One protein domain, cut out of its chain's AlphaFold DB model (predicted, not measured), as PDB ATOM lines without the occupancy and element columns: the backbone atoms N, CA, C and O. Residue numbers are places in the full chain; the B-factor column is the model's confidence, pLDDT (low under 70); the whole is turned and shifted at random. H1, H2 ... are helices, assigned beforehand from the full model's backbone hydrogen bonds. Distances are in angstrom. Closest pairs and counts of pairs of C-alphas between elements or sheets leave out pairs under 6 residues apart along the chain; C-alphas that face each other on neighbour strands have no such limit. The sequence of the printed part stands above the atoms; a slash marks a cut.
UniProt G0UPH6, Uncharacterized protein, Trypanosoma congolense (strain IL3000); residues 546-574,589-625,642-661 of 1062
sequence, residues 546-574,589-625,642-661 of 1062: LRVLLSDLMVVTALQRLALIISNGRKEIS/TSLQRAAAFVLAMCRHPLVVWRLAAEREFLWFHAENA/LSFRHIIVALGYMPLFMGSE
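Overview. This is residues 546 to 574, 589 to 625 and 642 to 661 of the 1062 residues of an uncharacterized protein of Trypanosoma congolense (strain IL3000) (UniProt G0UPH6). The long helix H1 and the shorter H2 lie side by side, running opposite ways, and H3 turns away near H1's first residues, making an L with H1. The small helix H4 sits in the angle of the L, with H5 loosely attached beyond it; residues 618 to 625 of H3 stick out. The printed part has 86 residues, with five named helices in the order H1 to H5 and no named strand, all helix in class. It is only just loose, close to compact, with a radius of gyration of the C-alphas of 14.6 A, and elongated, spanning 52 by 30 by 19 A.

Arrangement. H1, residues 546 to 574, touches H2, residues 589 to 601, with residues 558 to 569 alone, at a shallow tilt of 5 degrees; their closest C-alphas, of Gly 569 and Ser 590, are 4.9 A apart. H3, residues 605 to 625, touches H1 with residues 606 to 610 alone, at a steep tilt of 67 degrees; the closest C-alphas, of Ser 551 and Leu 606, are 5.4 A apart. H4, residues 644 to 650, touches H3 about perpendicular, at 89 degrees, the closest C-alphas being those of Leu 611 and Phe 644, 6.8 A. H5, residues 654 to 661, is close to H4 but not clearly touching: C-alphas 648 and 654, the closest, are 5.5 A apart. The helix packing is mostly crossed, but only just. In the five helices every O i to N i+4 pair is within hydrogen-bond range.

Along the chain. H1 measures 41.7 A from C-alpha 546 at (39.520, -12.031, 10.648) to C-alpha 574, H2 18.3 A, H3 29.6 A, H4 9.9 A, and H5 11.0 A, ending at C-alpha 661 at (24.566, -32.331, 23.752).

Size, cuts and confidence. The C-alphas farthest apart, of Ser 574 and Asn 624, are 52.4 A apart. Residues 575 to 588 and 626 to 641 are not printed, with C-alpha gaps of 14.0 A and 20.6 A. The links H2 to H3 and H4 to H5 are tight. Residues 642 to 661 have pLDDT under 70.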
ATOM      1  N   LEU A 546      40.295 -11.905  11.880       74.12
ATOM      2  CA  LEU A 546      39.520 -12.031  10.648       74.12
ATOM      3  C   LEU A 546      38.499 -13.173  10.749       74.12
ATOM      4  O   LEU A 546      37.325 -12.958  10.467       74.12
ATOM      5  N   ARG A 547      38.892 -14.351  11.257       77.00
ATOM      6  CA  ARG A 547      37.962 -15.469  11.519       77.00
ATOM      7  C   ARG A 547      36.870 -15.099  12.524       77.00
ATOM      8  O   ARG A 547      35.712 -15.443  12.301       77.00
ATOM      9  N   VAL A 548      37.203 -14.359  13.590       74.62
ATOM     10  CA  VAL A 548      36.200 -13.804  14.520       74.62
ATOM     11  C   VAL A 548      35.226 -12.887  13.776       74.62
ATOM     12  O   VAL A 548      34.027 -13.154  13.818       74.62
ATOM     13  N   LEU A 549      35.724 -11.886  13.041       74.06
ATOM     14  CA  LEU A 549      34.899 -10.914  12.311       74.06
ATOM     15  C   LEU A 549      33.983 -11.577  11.270       74.06
ATOM     16  O   LEU A 549      32.792 -11.277  11.231       74.06
ATOM     17  N   LEU A 550      34.514 -12.502  10.465       75.62
ATOM     18  CA  LEU A 550      33.740 -13.253   9.475       75.62
ATOM     19  C   LEU A 550      32.680 -14.132  10.151       75.62
ATOM     20  O   LEU A 550      31.532 -14.135   9.712       75.62
ATOM     21  N   SER A 551      33.014 -14.819  11.252       77.19
ATOM     22  CA  SER A 551      32.024 -15.606  12.006       77.19
ATOM     23  C   SER A 551      30.924 -14.732  12.630       77.19
ATOM     24  O   SER A 551      29.757 -15.112  12.581       77.19
ATOM     25  N   ASP A 552      31.253 -13.540  13.143       76.56
ATOM     26  CA  ASP A 552      30.273 -12.599  13.703       76.56
ATOM     27  C   ASP A 552      29.348 -12.036  12.605       76.56
ATOM     28  O   ASP A 552      28.128 -12.017  12.773       76.56
ATOM     29  N   LEU A 553      29.910 -11.634  11.456       76.69
ATOM     30  CA  LEU A 553      29.157 -11.143  10.295       76.69
ATOM     31  C   LEU A 553      28.199 -12.211   9.753       76.69
ATOM     32  O   LEU A 553      27.020 -11.931   9.541       76.69
ATOM     33  N   MET A 554      28.689 -13.442   9.586       79.31
ATOM     34  CA  MET A 554      27.887 -14.586   9.154       79.31
ATOM     35  C   MET A 554      26.728 -14.902  10.095       79.31
ATOM     36  O   MET A 554      25.634 -15.230   9.641       79.31
ATOM     37  N   VAL A 555      26.949 -14.811  11.409       77.31
ATOM     38  CA  VAL A 555      25.875 -14.995  12.387       77.31
ATOM     39  C   VAL A 555      24.831 -13.888  12.236       77.31
ATOM     40  O   VAL A 555      23.639 -14.185  12.207       77.31
ATOM     41  N   VAL A 556      25.234 -12.625  12.063       77.12
ATOM     42  CA  VAL A 556      24.286 -11.514  11.859       77.12
ATOM     43  C   VAL A 556      23.455 -11.689  10.582       77.12
ATOM     44  O   VAL A 556      22.228 -11.592  10.653       77.12
ATOM     45  N   THR A 557      24.071 -11.998   9.436       77.50
ATOM     46  CA  THR A 557      23.337 -12.181   8.166       77.50
ATOM     47  C   THR A 557      22.432 -13.411   8.196       77.50
ATOM     48  O   THR A 557      21.280 -13.351   7.755       77.50
ATOM     49  N   ALA A 558      22.881 -14.514   8.801       79.19
ATOM     50  CA  ALA A 558      22.051 -15.699   8.966       79.19
ATOM     51  C   ALA A 558      20.833 -15.424   9.868       79.19
ATOM     52  O   ALA A 558      19.721 -15.852   9.558       79.19
ATOM     53  N   LEU A 559      20.988 -14.642  10.938       77.75
ATOM     54  CA  LEU A 559      19.870 -14.246  11.799       77.75
ATOM     55  C   LEU A 559      18.881 -13.300  11.111       77.75
ATOM     56  O   LEU A 559      17.672 -13.448  11.299       77.75
ATOM     57  N   GLN A 560      19.360 -12.385  10.263       81.06
ATOM     58  CA  GLN A 560      18.497 -11.571   9.399       81.06
ATOM     59  C   GLN A 560      17.680 -12.458   8.442       81.06
ATOM     60  O   GLN A 560      16.465 -12.282   8.324       81.06
ATOM     61  N   ARG A 561      18.303 -13.469   7.814       81.75
ATOM     62  CA  ARG A 561      17.606 -14.412   6.920       81.75
ATOM     63  C   ARG A 561      16.610 -15.304   7.671       81.75
ATOM     64  O   ARG A 561      15.500 -15.500   7.181       81.75
ATOM     65  N   LEU A 562      16.942 -15.771   8.875       83.62
ATOM     66  CA  LEU A 562      16.031 -16.524   9.747       83.62
ATOM     67  C   LEU A 562      14.802 -15.688  10.141       83.62
ATOM     68  O   LEU A 562      13.668 -16.154  10.013       83.62
ATOM     69  N   ALA A 563      15.008 -14.432  10.546       77.50
ATOM     70  CA  ALA A 563      13.922 -13.497  10.832       77.50
ATOM     71  C   ALA A 563      13.044 -13.242   9.592       77.50
ATOM     72  O   ALA A 563      11.815 -13.217   9.704       77.50
ATOM     73  N   LEU A 564      13.644 -13.133   8.399       83.19
ATOM     74  CA  LEU A 564      12.911 -12.999   7.139       83.19
ATOM     75  C   LEU A 564      12.051 -14.239   6.841       83.19
ATOM     76  O   LEU A 564      10.866 -14.073   6.543       83.19
ATOM     77  N   ILE A 565      12.598 -15.454   6.981       84.00
ATOM     78  CA  ILE A 565      11.871 -16.728   6.804       84.00
ATOM     79  C   ILE A 565      10.655 -16.784   7.740       84.00
ATOM     80  O   ILE A 565       9.537 -17.015   7.277       84.00
ATOM     81  N   ILE A 566      10.841 -16.481   9.029       82.69
ATOM     82  CA  ILE A 566       9.756 -16.446  10.024       82.69
ATOM     83  C   ILE A 566       8.724 -15.354   9.682       82.69
ATOM     84  O   ILE A 566       7.518 -15.582   9.796       82.69
ATOM     85  N   SER A 567       9.160 -14.177   9.217       84.50
ATOM     86  CA  SER A 567       8.253 -13.093   8.810       84.50
ATOM     87  C   SER A 567       7.416 -13.451   7.577       84.50
ATOM     88  O   SER A 567       6.248 -13.073   7.495       84.50
ATOM     89  N   ASN A 568       7.984 -14.208   6.635       85.38
ATOM     90  CA  ASN A 568       7.289 -14.644   5.430       85.38
ATOM     91  C   ASN A 568       6.345 -15.811   5.732       85.38
ATOM     92  O   ASN A 568       5.198 -15.748   5.305       85.38
ATOM     93  N   GLY A 569       6.737 -16.762   6.586       85.50
ATOM     94  CA  GLY A 569       5.826 -17.768   7.140       85.50
ATOM     95  C   GLY A 569       4.612 -17.145   7.836       85.50
ATOM     96  O   GLY A 569       3.477 -17.538   7.594       85.50
ATOM     97  N   ARG A 570       4.816 -16.075   8.615       80.25
ATOM     98  CA  ARG A 570       3.717 -15.298   9.221       80.25
ATOM     99  C   ARG A 570       2.808 -14.624   8.187       80.25
ATOM    100  O   ARG A 570       1.599 -14.574   8.406       80.25
ATOM    101  N   LYS A 571       3.345 -14.127   7.065       85.69
ATOM    102  CA  LYS A 571       2.545 -13.581   5.947       85.69
ATOM    103  C   LYS A 571       1.790 -14.682   5.194       85.69
ATOM    104  O   LYS A 571       0.651 -14.451   4.808       85.69
ATOM    105  N   GLU A 572       2.396 -15.855   5.007       82.50
ATOM    106  CA  GLU A 572       1.762 -17.049   4.427       82.50
ATOM    107  C   GLU A 572       0.581 -17.499   5.308       82.50
ATOM    108  O   GLU A 572      -0.549 -17.509   4.830       82.50
ATOM    109  N   ILE A 573       0.803 -17.703   6.614       80.25
ATOM    110  CA  ILE A 573      -0.241 -18.044   7.603       80.25
ATOM    111  C   ILE A 573      -1.341 -16.970   7.670       80.25
ATOM    112  O   ILE A 573      -2.523 -17.292   7.757       80.25
ATOM    113  N   SER A 574      -0.989 -15.680   7.598       83.75
ATOM    114  CA  SER A 574      -1.984 -14.592   7.617       83.75
ATOM    115  C   SER A 574      -2.850 -14.547   6.354       83.75
ATOM    116  O   SER A 574      -3.985 -14.082   6.421       83.75
ATOM    117  N   THR A 589       5.405 -25.858   7.413       82.56
ATOM    118  CA  THR A 589       6.367 -25.721   6.307       82.56
ATOM    119  C   THR A 589       7.338 -24.557   6.511       82.56
ATOM    120  O   THR A 589       8.538 -24.691   6.272       82.56
ATOM    121  N   SER A 590       6.854 -23.416   7.008       81.50
ATOM    122  CA  SER A 590       7.696 -22.244   7.270       81.50
ATOM    123  C   SER A 590       8.606 -22.436   8.489       81.50
ATOM    124  O   SER A 590       9.766 -22.016   8.465       81.50
ATOM    125  N   LEU A 591       8.121 -23.144   9.516       78.06
ATOM    126  CA  LEU A 591       8.910 -23.525  10.688       78.06
ATOM    127  C   LEU A 591       9.969 -24.580  10.330       78.06
ATOM    128  O   LEU A 591      11.102 -24.489  10.792       78.06
ATOM    129  N   GLN A 592       9.640 -25.525   9.449       83.19
ATOM    130  CA  GLN A 592      10.554 -26.541   8.933       83.19
ATOM    131  C   GLN A 592      11.667 -25.911   8.082       83.19
ATOM    132  O   GLN A 592      12.833 -26.251   8.274       83.19
ATOM    133  N   ARG A 593      11.351 -24.928   7.218       83.12
ATOM    134  CA  ARG A 593      12.366 -24.109   6.517       83.12
ATOM    135  C   ARG A 593      13.285 -23.388   7.513       83.12
ATOM    136  O   ARG A 593      14.498 -23.394   7.328       83.12
ATOM    137  N   ALA A 594      12.729 -22.795   8.572       81.75
ATOM    138  CA  ALA A 594      13.507 -22.108   9.607       81.75
ATOM    139  C   ALA A 594      14.421 -23.071  10.396       81.75
ATOM    140  O   ALA A 594      15.594 -22.769  10.603       81.75
ATOM    141  N   ALA A 595      13.921 -24.249  10.779       79.38
ATOM    142  CA  ALA A 595      14.694 -25.280  11.470       79.38
ATOM    143  C   ALA A 595      15.815 -25.852  10.583       79.38
ATOM    144  O   ALA A 595      16.961 -25.930  11.023       79.38
ATOM    145  N   ALA A 596      15.520 -26.175   9.320       81.12
ATOM    146  CA  ALA A 596      16.517 -26.628   8.349       81.12
ATOM    147  C   ALA A 596      17.611 -25.571   8.114       81.12
ATOM    148  O   ALA A 596      18.794 -25.906   8.071       81.12
ATOM    149  N   PHE A 597      17.236 -24.290   8.042       86.44
ATOM    150  CA  PHE A 597      18.181 -23.180   7.927       86.44
ATOM    151  C   PHE A 597      19.094 -23.048   9.161       86.44
ATOM    152  O   PHE A 597      20.303 -22.879   9.011       86.44
ATOM    153  N   VAL A 598      18.559 -23.191  10.381       80.25
ATOM    154  CA  VAL A 598      19.376 -23.210  11.612       80.25
ATOM    155  C   VAL A 598      20.322 -24.416  11.636       80.25
ATOM    156  O   VAL A 598      21.496 -24.259  11.961       80.25
ATOM    157  N   LEU A 599      19.860 -25.604  11.235       81.25
ATOM    158  CA  LEU A 599      20.705 -26.802  11.152       81.25
ATOM    159  C   LEU A 599      21.827 -26.659  10.108       81.25
ATOM    160  O   LEU A 599      22.942 -27.114  10.359       81.25
ATOM    161  N   ALA A 600      21.569 -25.994   8.978       81.69
ATOM    162  CA  ALA A 600      22.597 -25.653   7.996       81.69
ATOM    163  C   ALA A 600      23.608 -24.633   8.555       81.69
ATOM    164  O   ALA A 600      24.815 -24.840   8.440       81.69
ATOM    165  N   MET A 601      23.135 -23.581   9.236       83.44
ATOM    166  CA  MET A 601      23.990 -22.579   9.891       83.44
ATOM    167  C   MET A 601      24.940 -23.225  10.914       83.44
ATOM    168  O   MET A 601      26.140 -22.962  10.891       83.44
ATOM    169  N   CYS A 602      24.428 -24.123  11.762       79.81
ATOM    170  CA  CYS A 602      25.217 -24.845  12.764       79.81
ATOM    171  C   CYS A 602      26.262 -25.809  12.172       79.81
ATOM    172  O   CYS A 602      27.153 -26.238  12.902       79.81
ATOM    173  N   ARG A 603      26.173 -26.151  10.879       84.06
ATOM    174  CA  ARG A 603      27.160 -26.977  10.159       84.06
ATOM    175  C   ARG A 603      28.231 -26.159   9.430       84.06
ATOM    176  O   ARG A 603      29.205 -26.742   8.966       84.06
ATOM    177  N   HIS A 604      28.087 -24.836   9.314       81.25
ATOM    178  CA  HIS A 604      29.036 -24.026   8.550       81.25
ATOM    179  C   HIS A 604      30.425 -23.971   9.227       81.25
ATOM    180  O   HIS A 604      30.482 -23.651  10.418       81.25
ATOM    181  N   PRO A 605      31.555 -24.168   8.511       80.50
ATOM    182  CA  PRO A 605      32.897 -24.233   9.101       80.50
ATOM    183  C   PRO A 605      33.275 -23.092  10.057       80.50
ATOM    184  O   PRO A 605      33.813 -23.363  11.125       80.50
ATOM    185  N   LEU A 606      32.951 -21.828   9.753       78.50
ATOM    186  CA  LEU A 606      33.226 -20.702  10.669       78.50
ATOM    187  C   LEU A 606      32.332 -20.692  11.924       78.50
ATOM    188  O   LEU A 606      32.753 -20.192  12.966       78.50
ATOM    189  N   VAL A 607      31.125 -21.261  11.853       80.44
ATOM    190  CA  VAL A 607      30.206 -21.390  12.997       80.44
ATOM    191  C   VAL A 607      30.612 -22.586  13.859       80.44
ATOM    192  O   VAL A 607      30.701 -22.458  15.077       80.44
ATOM    193  N   VAL A 608      30.960 -23.713  13.229       83.62
ATOM    194  CA  VAL A 608      31.554 -24.892  13.879       83.62
ATOM    195  C   VAL A 608      32.872 -24.524  14.563       83.62
ATOM    196  O   VAL A 608      33.059 -24.861  15.726       83.62
ATOM    197  N   TRP A 609      33.753 -23.764  13.903       86.56
ATOM    198  CA  TRP A 609      34.991 -23.255  14.500       86.56
ATOM    199  C   TRP A 609      34.721 -22.330  15.690       86.56
ATOM    200  O   TRP A 609      35.352 -22.480  16.734       86.56
ATOM    201  N   ARG A 610      33.756 -21.406  15.580       79.69
ATOM    202  CA  ARG A 610      33.390 -20.509  16.688       79.69
ATOM    203  C   ARG A 610      32.800 -21.276  17.877       79.69
ATOM    204  O   ARG A 610      33.123 -20.944  19.014       79.69
ATOM    205  N   LEU A 611      31.999 -22.313  17.624       78.88
ATOM    206  CA  LEU A 611      31.485 -23.240  18.640       78.88
ATOM    207  C   LEU A 611      32.586 -24.102  19.266       78.88
ATOM    208  O   LEU A 611      32.569 -24.308  20.477       78.88
ATOM    209  N   ALA A 612      33.546 -24.583  18.476       82.44
ATOM    210  CA  ALA A 612      34.686 -25.354  18.962       82.44
ATOM    211  C   ALA A 612      35.585 -24.492  19.858       82.44
ATOM    212  O   ALA A 612      35.830 -24.869  20.997       82.44
ATOM    213  N   ALA A 613      35.965 -23.293  19.407       77.38
ATOM    214  CA  ALA A 613      36.740 -22.337  20.198       77.38
ATOM    215  C   ALA A 613      36.003 -21.904  21.482       77.38
ATOM    216  O   ALA A 613      36.623 -21.729  22.530       77.38
ATOM    217  N   GLU A 614      34.673 -21.769  21.438       77.94
ATOM    218  CA  GLU A 614      33.852 -21.530  22.631       77.94
ATOM    219  C   GLU A 614      33.834 -22.745  23.579       77.94
ATOM    220  O   GLU A 614      33.948 -22.575  24.793       77.94
ATOM    221  N   ARG A 615      33.732 -23.971  23.052       80.44
ATOM    222  CA  ARG A 615      33.760 -25.211  23.844       80.44
ATOM    223  C   ARG A 615      35.135 -25.446  24.474       80.44
ATOM    224  O   ARG A 615      35.187 -25.771  25.655       80.44
ATOM    225  N   GLU A 616      36.228 -25.229  23.742       77.62
ATOM    226  CA  GLU A 616      37.607 -25.272  24.251       77.62
ATOM    227  C   GLU A 616      37.818 -24.254  25.376       77.62
ATOM    228  O   GLU A 616      38.336 -24.599  26.436       77.62
ATOM    229  N   PHE A 617      37.351 -23.018  25.183       74.00
ATOM    230  CA  PHE A 617      37.382 -21.962  26.194       74.00
ATOM    231  C   PHE A 617      36.613 -22.368  27.461       74.00
ATOM    232  O   PHE A 617      37.160 -22.325  28.564       74.00
ATOM    233  N   LEU A 618      35.363 -22.827  27.326       75.12
ATOM    234  CA  LEU A 618      34.550 -23.285  28.459       75.12
ATOM    235  C   LEU A 618      35.172 -24.500  29.168       75.12
ATOM    236  O   LEU A 618      35.188 -24.544  30.398       75.12
ATOM    237  N   TRP A 619      35.733 -25.450  28.414       80.25
ATOM    238  CA  TRP A 619      36.422 -26.626  28.947       80.25
ATOM    239  C   TRP A 619      37.686 -26.241  29.721       80.25
ATOM    240  O   TRP A 619      37.859 -26.663  30.864       80.25
ATOM    241  N   PHE A 620      38.515 -25.352  29.165       73.44
ATOM    242  CA  PHE A 620      39.698 -24.811  29.836       73.44
ATOM    243  C   PHE A 620      39.324 -24.078  31.132       73.44
ATOM    244  O   PHE A 620      40.045 -24.175  32.125       73.44
ATOM    245  N   HIS A 621      38.175 -23.397  31.183       71.31
ATOM    246  CA  HIS A 621      37.690 -22.784  32.421       71.31
ATOM    247  C   HIS A 621      37.141 -23.786  33.441       71.31
ATOM    248  O   HIS A 621      37.431 -23.625  34.627       71.31
ATOM    249  N   ALA A 622      36.437 -24.836  33.018       76.88
ATOM    250  CA  ALA A 622      35.995 -25.909  33.910       76.88
ATOM    251  C   ALA A 622      37.187 -26.681  34.514       76.88
ATOM    252  O   ALA A 622      37.253 -26.894  35.726       76.88
ATOM    253  N   GLU A 623      38.174 -27.038  33.690       81.38
ATOM    254  CA  GLU A 623      39.361 -27.769  34.136       81.38
ATOM    255  C   GLU A 623      40.222 -26.922  35.094       81.38
ATOM    256  O   GLU A 623      40.660 -27.400  36.146       81.38
ATOM    257  N   ASN A 624      40.397 -25.628  34.797       74.50
ATOM    258  CA  ASN A 624      41.101 -24.709  35.690       74.50
ATOM    259  C   ASN A 624      40.320 -24.390  36.971       74.50
ATOM    260  O   ASN A 624      40.951 -24.215  38.010       74.50
ATOM    261  N   ALA A 625      38.983 -24.347  36.955       74.12
ATOM    262  CA  ALA A 625      38.189 -24.185  38.176       74.12
ATOM    263  C   ALA A 625      38.443 -25.336  39.164       74.12
ATOM    264  O   ALA A 625      38.676 -25.093  40.350       74.12
ATOM    265  N   LEU A 642      32.159 -12.765  22.905       42.62
ATOM    266  CA  LEU A 642      30.725 -12.823  22.639       42.62
ATOM    267  C   LEU A 642      30.425 -14.218  22.090       42.62
ATOM    268  O   LEU A 642      30.680 -14.521  20.924       42.62
ATOM    269  N   SER A 643      29.994 -15.093  22.989       51.03
ATOM    270  CA  SER A 643      29.769 -16.503  22.708       51.03
ATOM    271  C   SER A 643      28.564 -16.655  21.773       51.03
ATOM    272  O   SER A 643      27.550 -15.966  21.920       51.03
ATOM    273  N   PHE A 644      28.663 -17.548  20.792       53.53
ATOM    274  CA  PHE A 644      27.562 -17.815  19.868       53.53
ATOM    275  C   PHE A 644      26.380 -18.448  20.619       53.53
ATOM    276  O   PHE A 644      25.222 -18.140  20.331       53.53
ATOM    277  N   ARG A 645      26.662 -19.208  21.689       53.59
ATOM    278  CA  ARG A 645      25.653 -19.701  22.636       53.59
ATOM    279  C   ARG A 645      24.881 -18.560  23.311       53.59
ATOM    280  O   ARG A 645      23.670 -18.681  23.435       53.59
ATOM    281  N   HIS A 646      25.500 -17.424  23.662       50.53
ATOM    282  CA  HIS A 646      24.765 -16.253  24.187       50.53
ATOM    283  C   HIS A 646      23.788 -15.657  23.164       50.53
ATOM    284  O   HIS A 646      22.710 -15.196  23.539       50.53
ATOM    285  N   ILE A 647      24.137 -15.678  21.875       50.31
ATOM    286  CA  ILE A 647      23.263 -15.198  20.798       50.31
ATOM    287  C   ILE A 647      22.087 -16.173  20.612       50.31
ATOM    288  O   ILE A 647      20.933 -15.753  20.607       50.31
ATOM    289  N   ILE A 648      22.360 -17.481  20.584       50.25
ATOM    290  CA  ILE A 648      21.346 -18.551  20.569       50.25
ATOM    291  C   ILE A 648      20.411 -18.484  21.797       50.25
ATOM    292  O   ILE A 648      19.198 -18.646  21.652       50.25
ATOM    293  N   VAL A 649      20.940 -18.190  22.992       50.53
ATOM    294  CA  VAL A 649      20.168 -17.950  24.229       50.53
ATOM    295  C   VAL A 649      19.263 -16.728  24.092       50.53
ATOM    296  O   VAL A 649      18.072 -16.827  24.377       50.53
ATOM    297  N   ALA A 650      19.793 -15.596  23.618       42.91
ATOM    298  CA  ALA A 650      19.036 -14.353  23.448       42.91
ATOM    299  C   ALA A 650      17.866 -14.468  22.451       42.91
ATOM    300  O   ALA A 650      16.940 -13.659  22.488       42.91
ATOM    301  N   LEU A 651      17.905 -15.475  21.575       44.41
ATOM    302  CA  LEU A 651      16.875 -15.793  20.586       44.41
ATOM    303  C   LEU A 651      15.923 -16.922  21.028       44.41
ATOM    304  O   LEU A 651      15.028 -17.292  20.274       44.41
ATOM    305  N   GLY A 652      16.112 -17.489  22.226       40.25
ATOM    306  CA  GLY A 652      15.290 -18.579  22.763       40.25
ATOM    307  C   GLY A 652      15.626 -19.982  22.232       40.25
ATOM    308  O   GLY A 652      14.965 -20.945  22.610       40.25
ATOM    309  N   TYR A 653      16.662 -20.137  21.401       44.38
ATOM    310  CA  TYR A 653      17.010 -21.412  20.754       44.38
ATOM    311  C   TYR A 653      17.947 -22.318  21.580       44.38
ATOM    312  O   TYR A 653      18.216 -23.446  21.172       44.38
ATOM    313  N   MET A 654      18.421 -21.884  22.755       40.66
ATOM    314  CA  MET A 654      19.309 -22.672  23.638       40.66
ATOM    315  C   MET A 654      18.845 -24.120  23.923       40.66
ATOM    316  O   MET A 654      19.705 -25.004  23.919       40.66
ATOM    317  N   PRO A 655      17.543 -24.422  24.115       38.22
ATOM    318  CA  PRO A 655      17.089 -25.796  24.346       38.22
ATOM    319  C   PRO A 655      17.373 -26.759  23.184       38.22
ATOM    320  O   PRO A 655      17.531 -27.952  23.423       38.22
ATOM    321  N   LEU A 656      17.519 -26.264  21.946       40.62
ATOM    322  CA  LEU A 656      17.955 -27.087  20.810       40.62
ATOM    323  C   LEU A 656      19.420 -27.502  20.915       40.62
ATOM    324  O   LEU A 656      19.771 -28.611  20.530       40.62
ATOM    325  N   PHE A 657      20.267 -26.606  21.423       42.72
ATOM    326  CA  PHE A 657      21.700 -26.853  21.532       42.72
ATOM    327  C   PHE A 657      22.015 -27.796  22.695       42.72
ATOM    328  O   PHE A 657      22.825 -28.704  22.557       42.72
ATOM    329  N   MET A 658      21.337 -27.633  23.835       40.09
ATOM    330  CA  MET A 658      21.525 -28.553  24.964       40.09
ATOM    331  C   MET A 658      20.819 -29.891  24.731       40.09
ATOM    332  O   MET A 658      21.364 -30.926  25.091       40.09
ATOM    333  N   GLY A 659      19.662 -29.894  24.060       42.12
ATOM    334  CA  GLY A 659      18.935 -31.118  23.721       42.12
ATOM    335  C   GLY A 659      19.663 -32.043  22.738       42.12
ATOM    336  O   GLY A 659      19.281 -33.205  22.639       42.12
ATOM    337  N   SER A 660      20.701 -31.569  22.033       43.91
ATOM    338  CA  SER A 660      21.609 -32.409  21.239       43.91
ATOM    339  C   SER A 660      22.866 -32.832  22.012       43.91
ATOM    340  O   SER A 660      23.264 -33.988  21.895       43.91
ATOM    341  N   GLU A 661      23.452 -31.965  22.851       45.53
ATOM    342  CA  GLU A 661      24.566 -32.331  23.752       45.53
ATOM    343  C   GLU A 661      24.136 -33.410  24.771       45.53
ATOM    344  O   GLU A 661      24.821 -34.415  24.952       45.53
TER     345      GLU A 661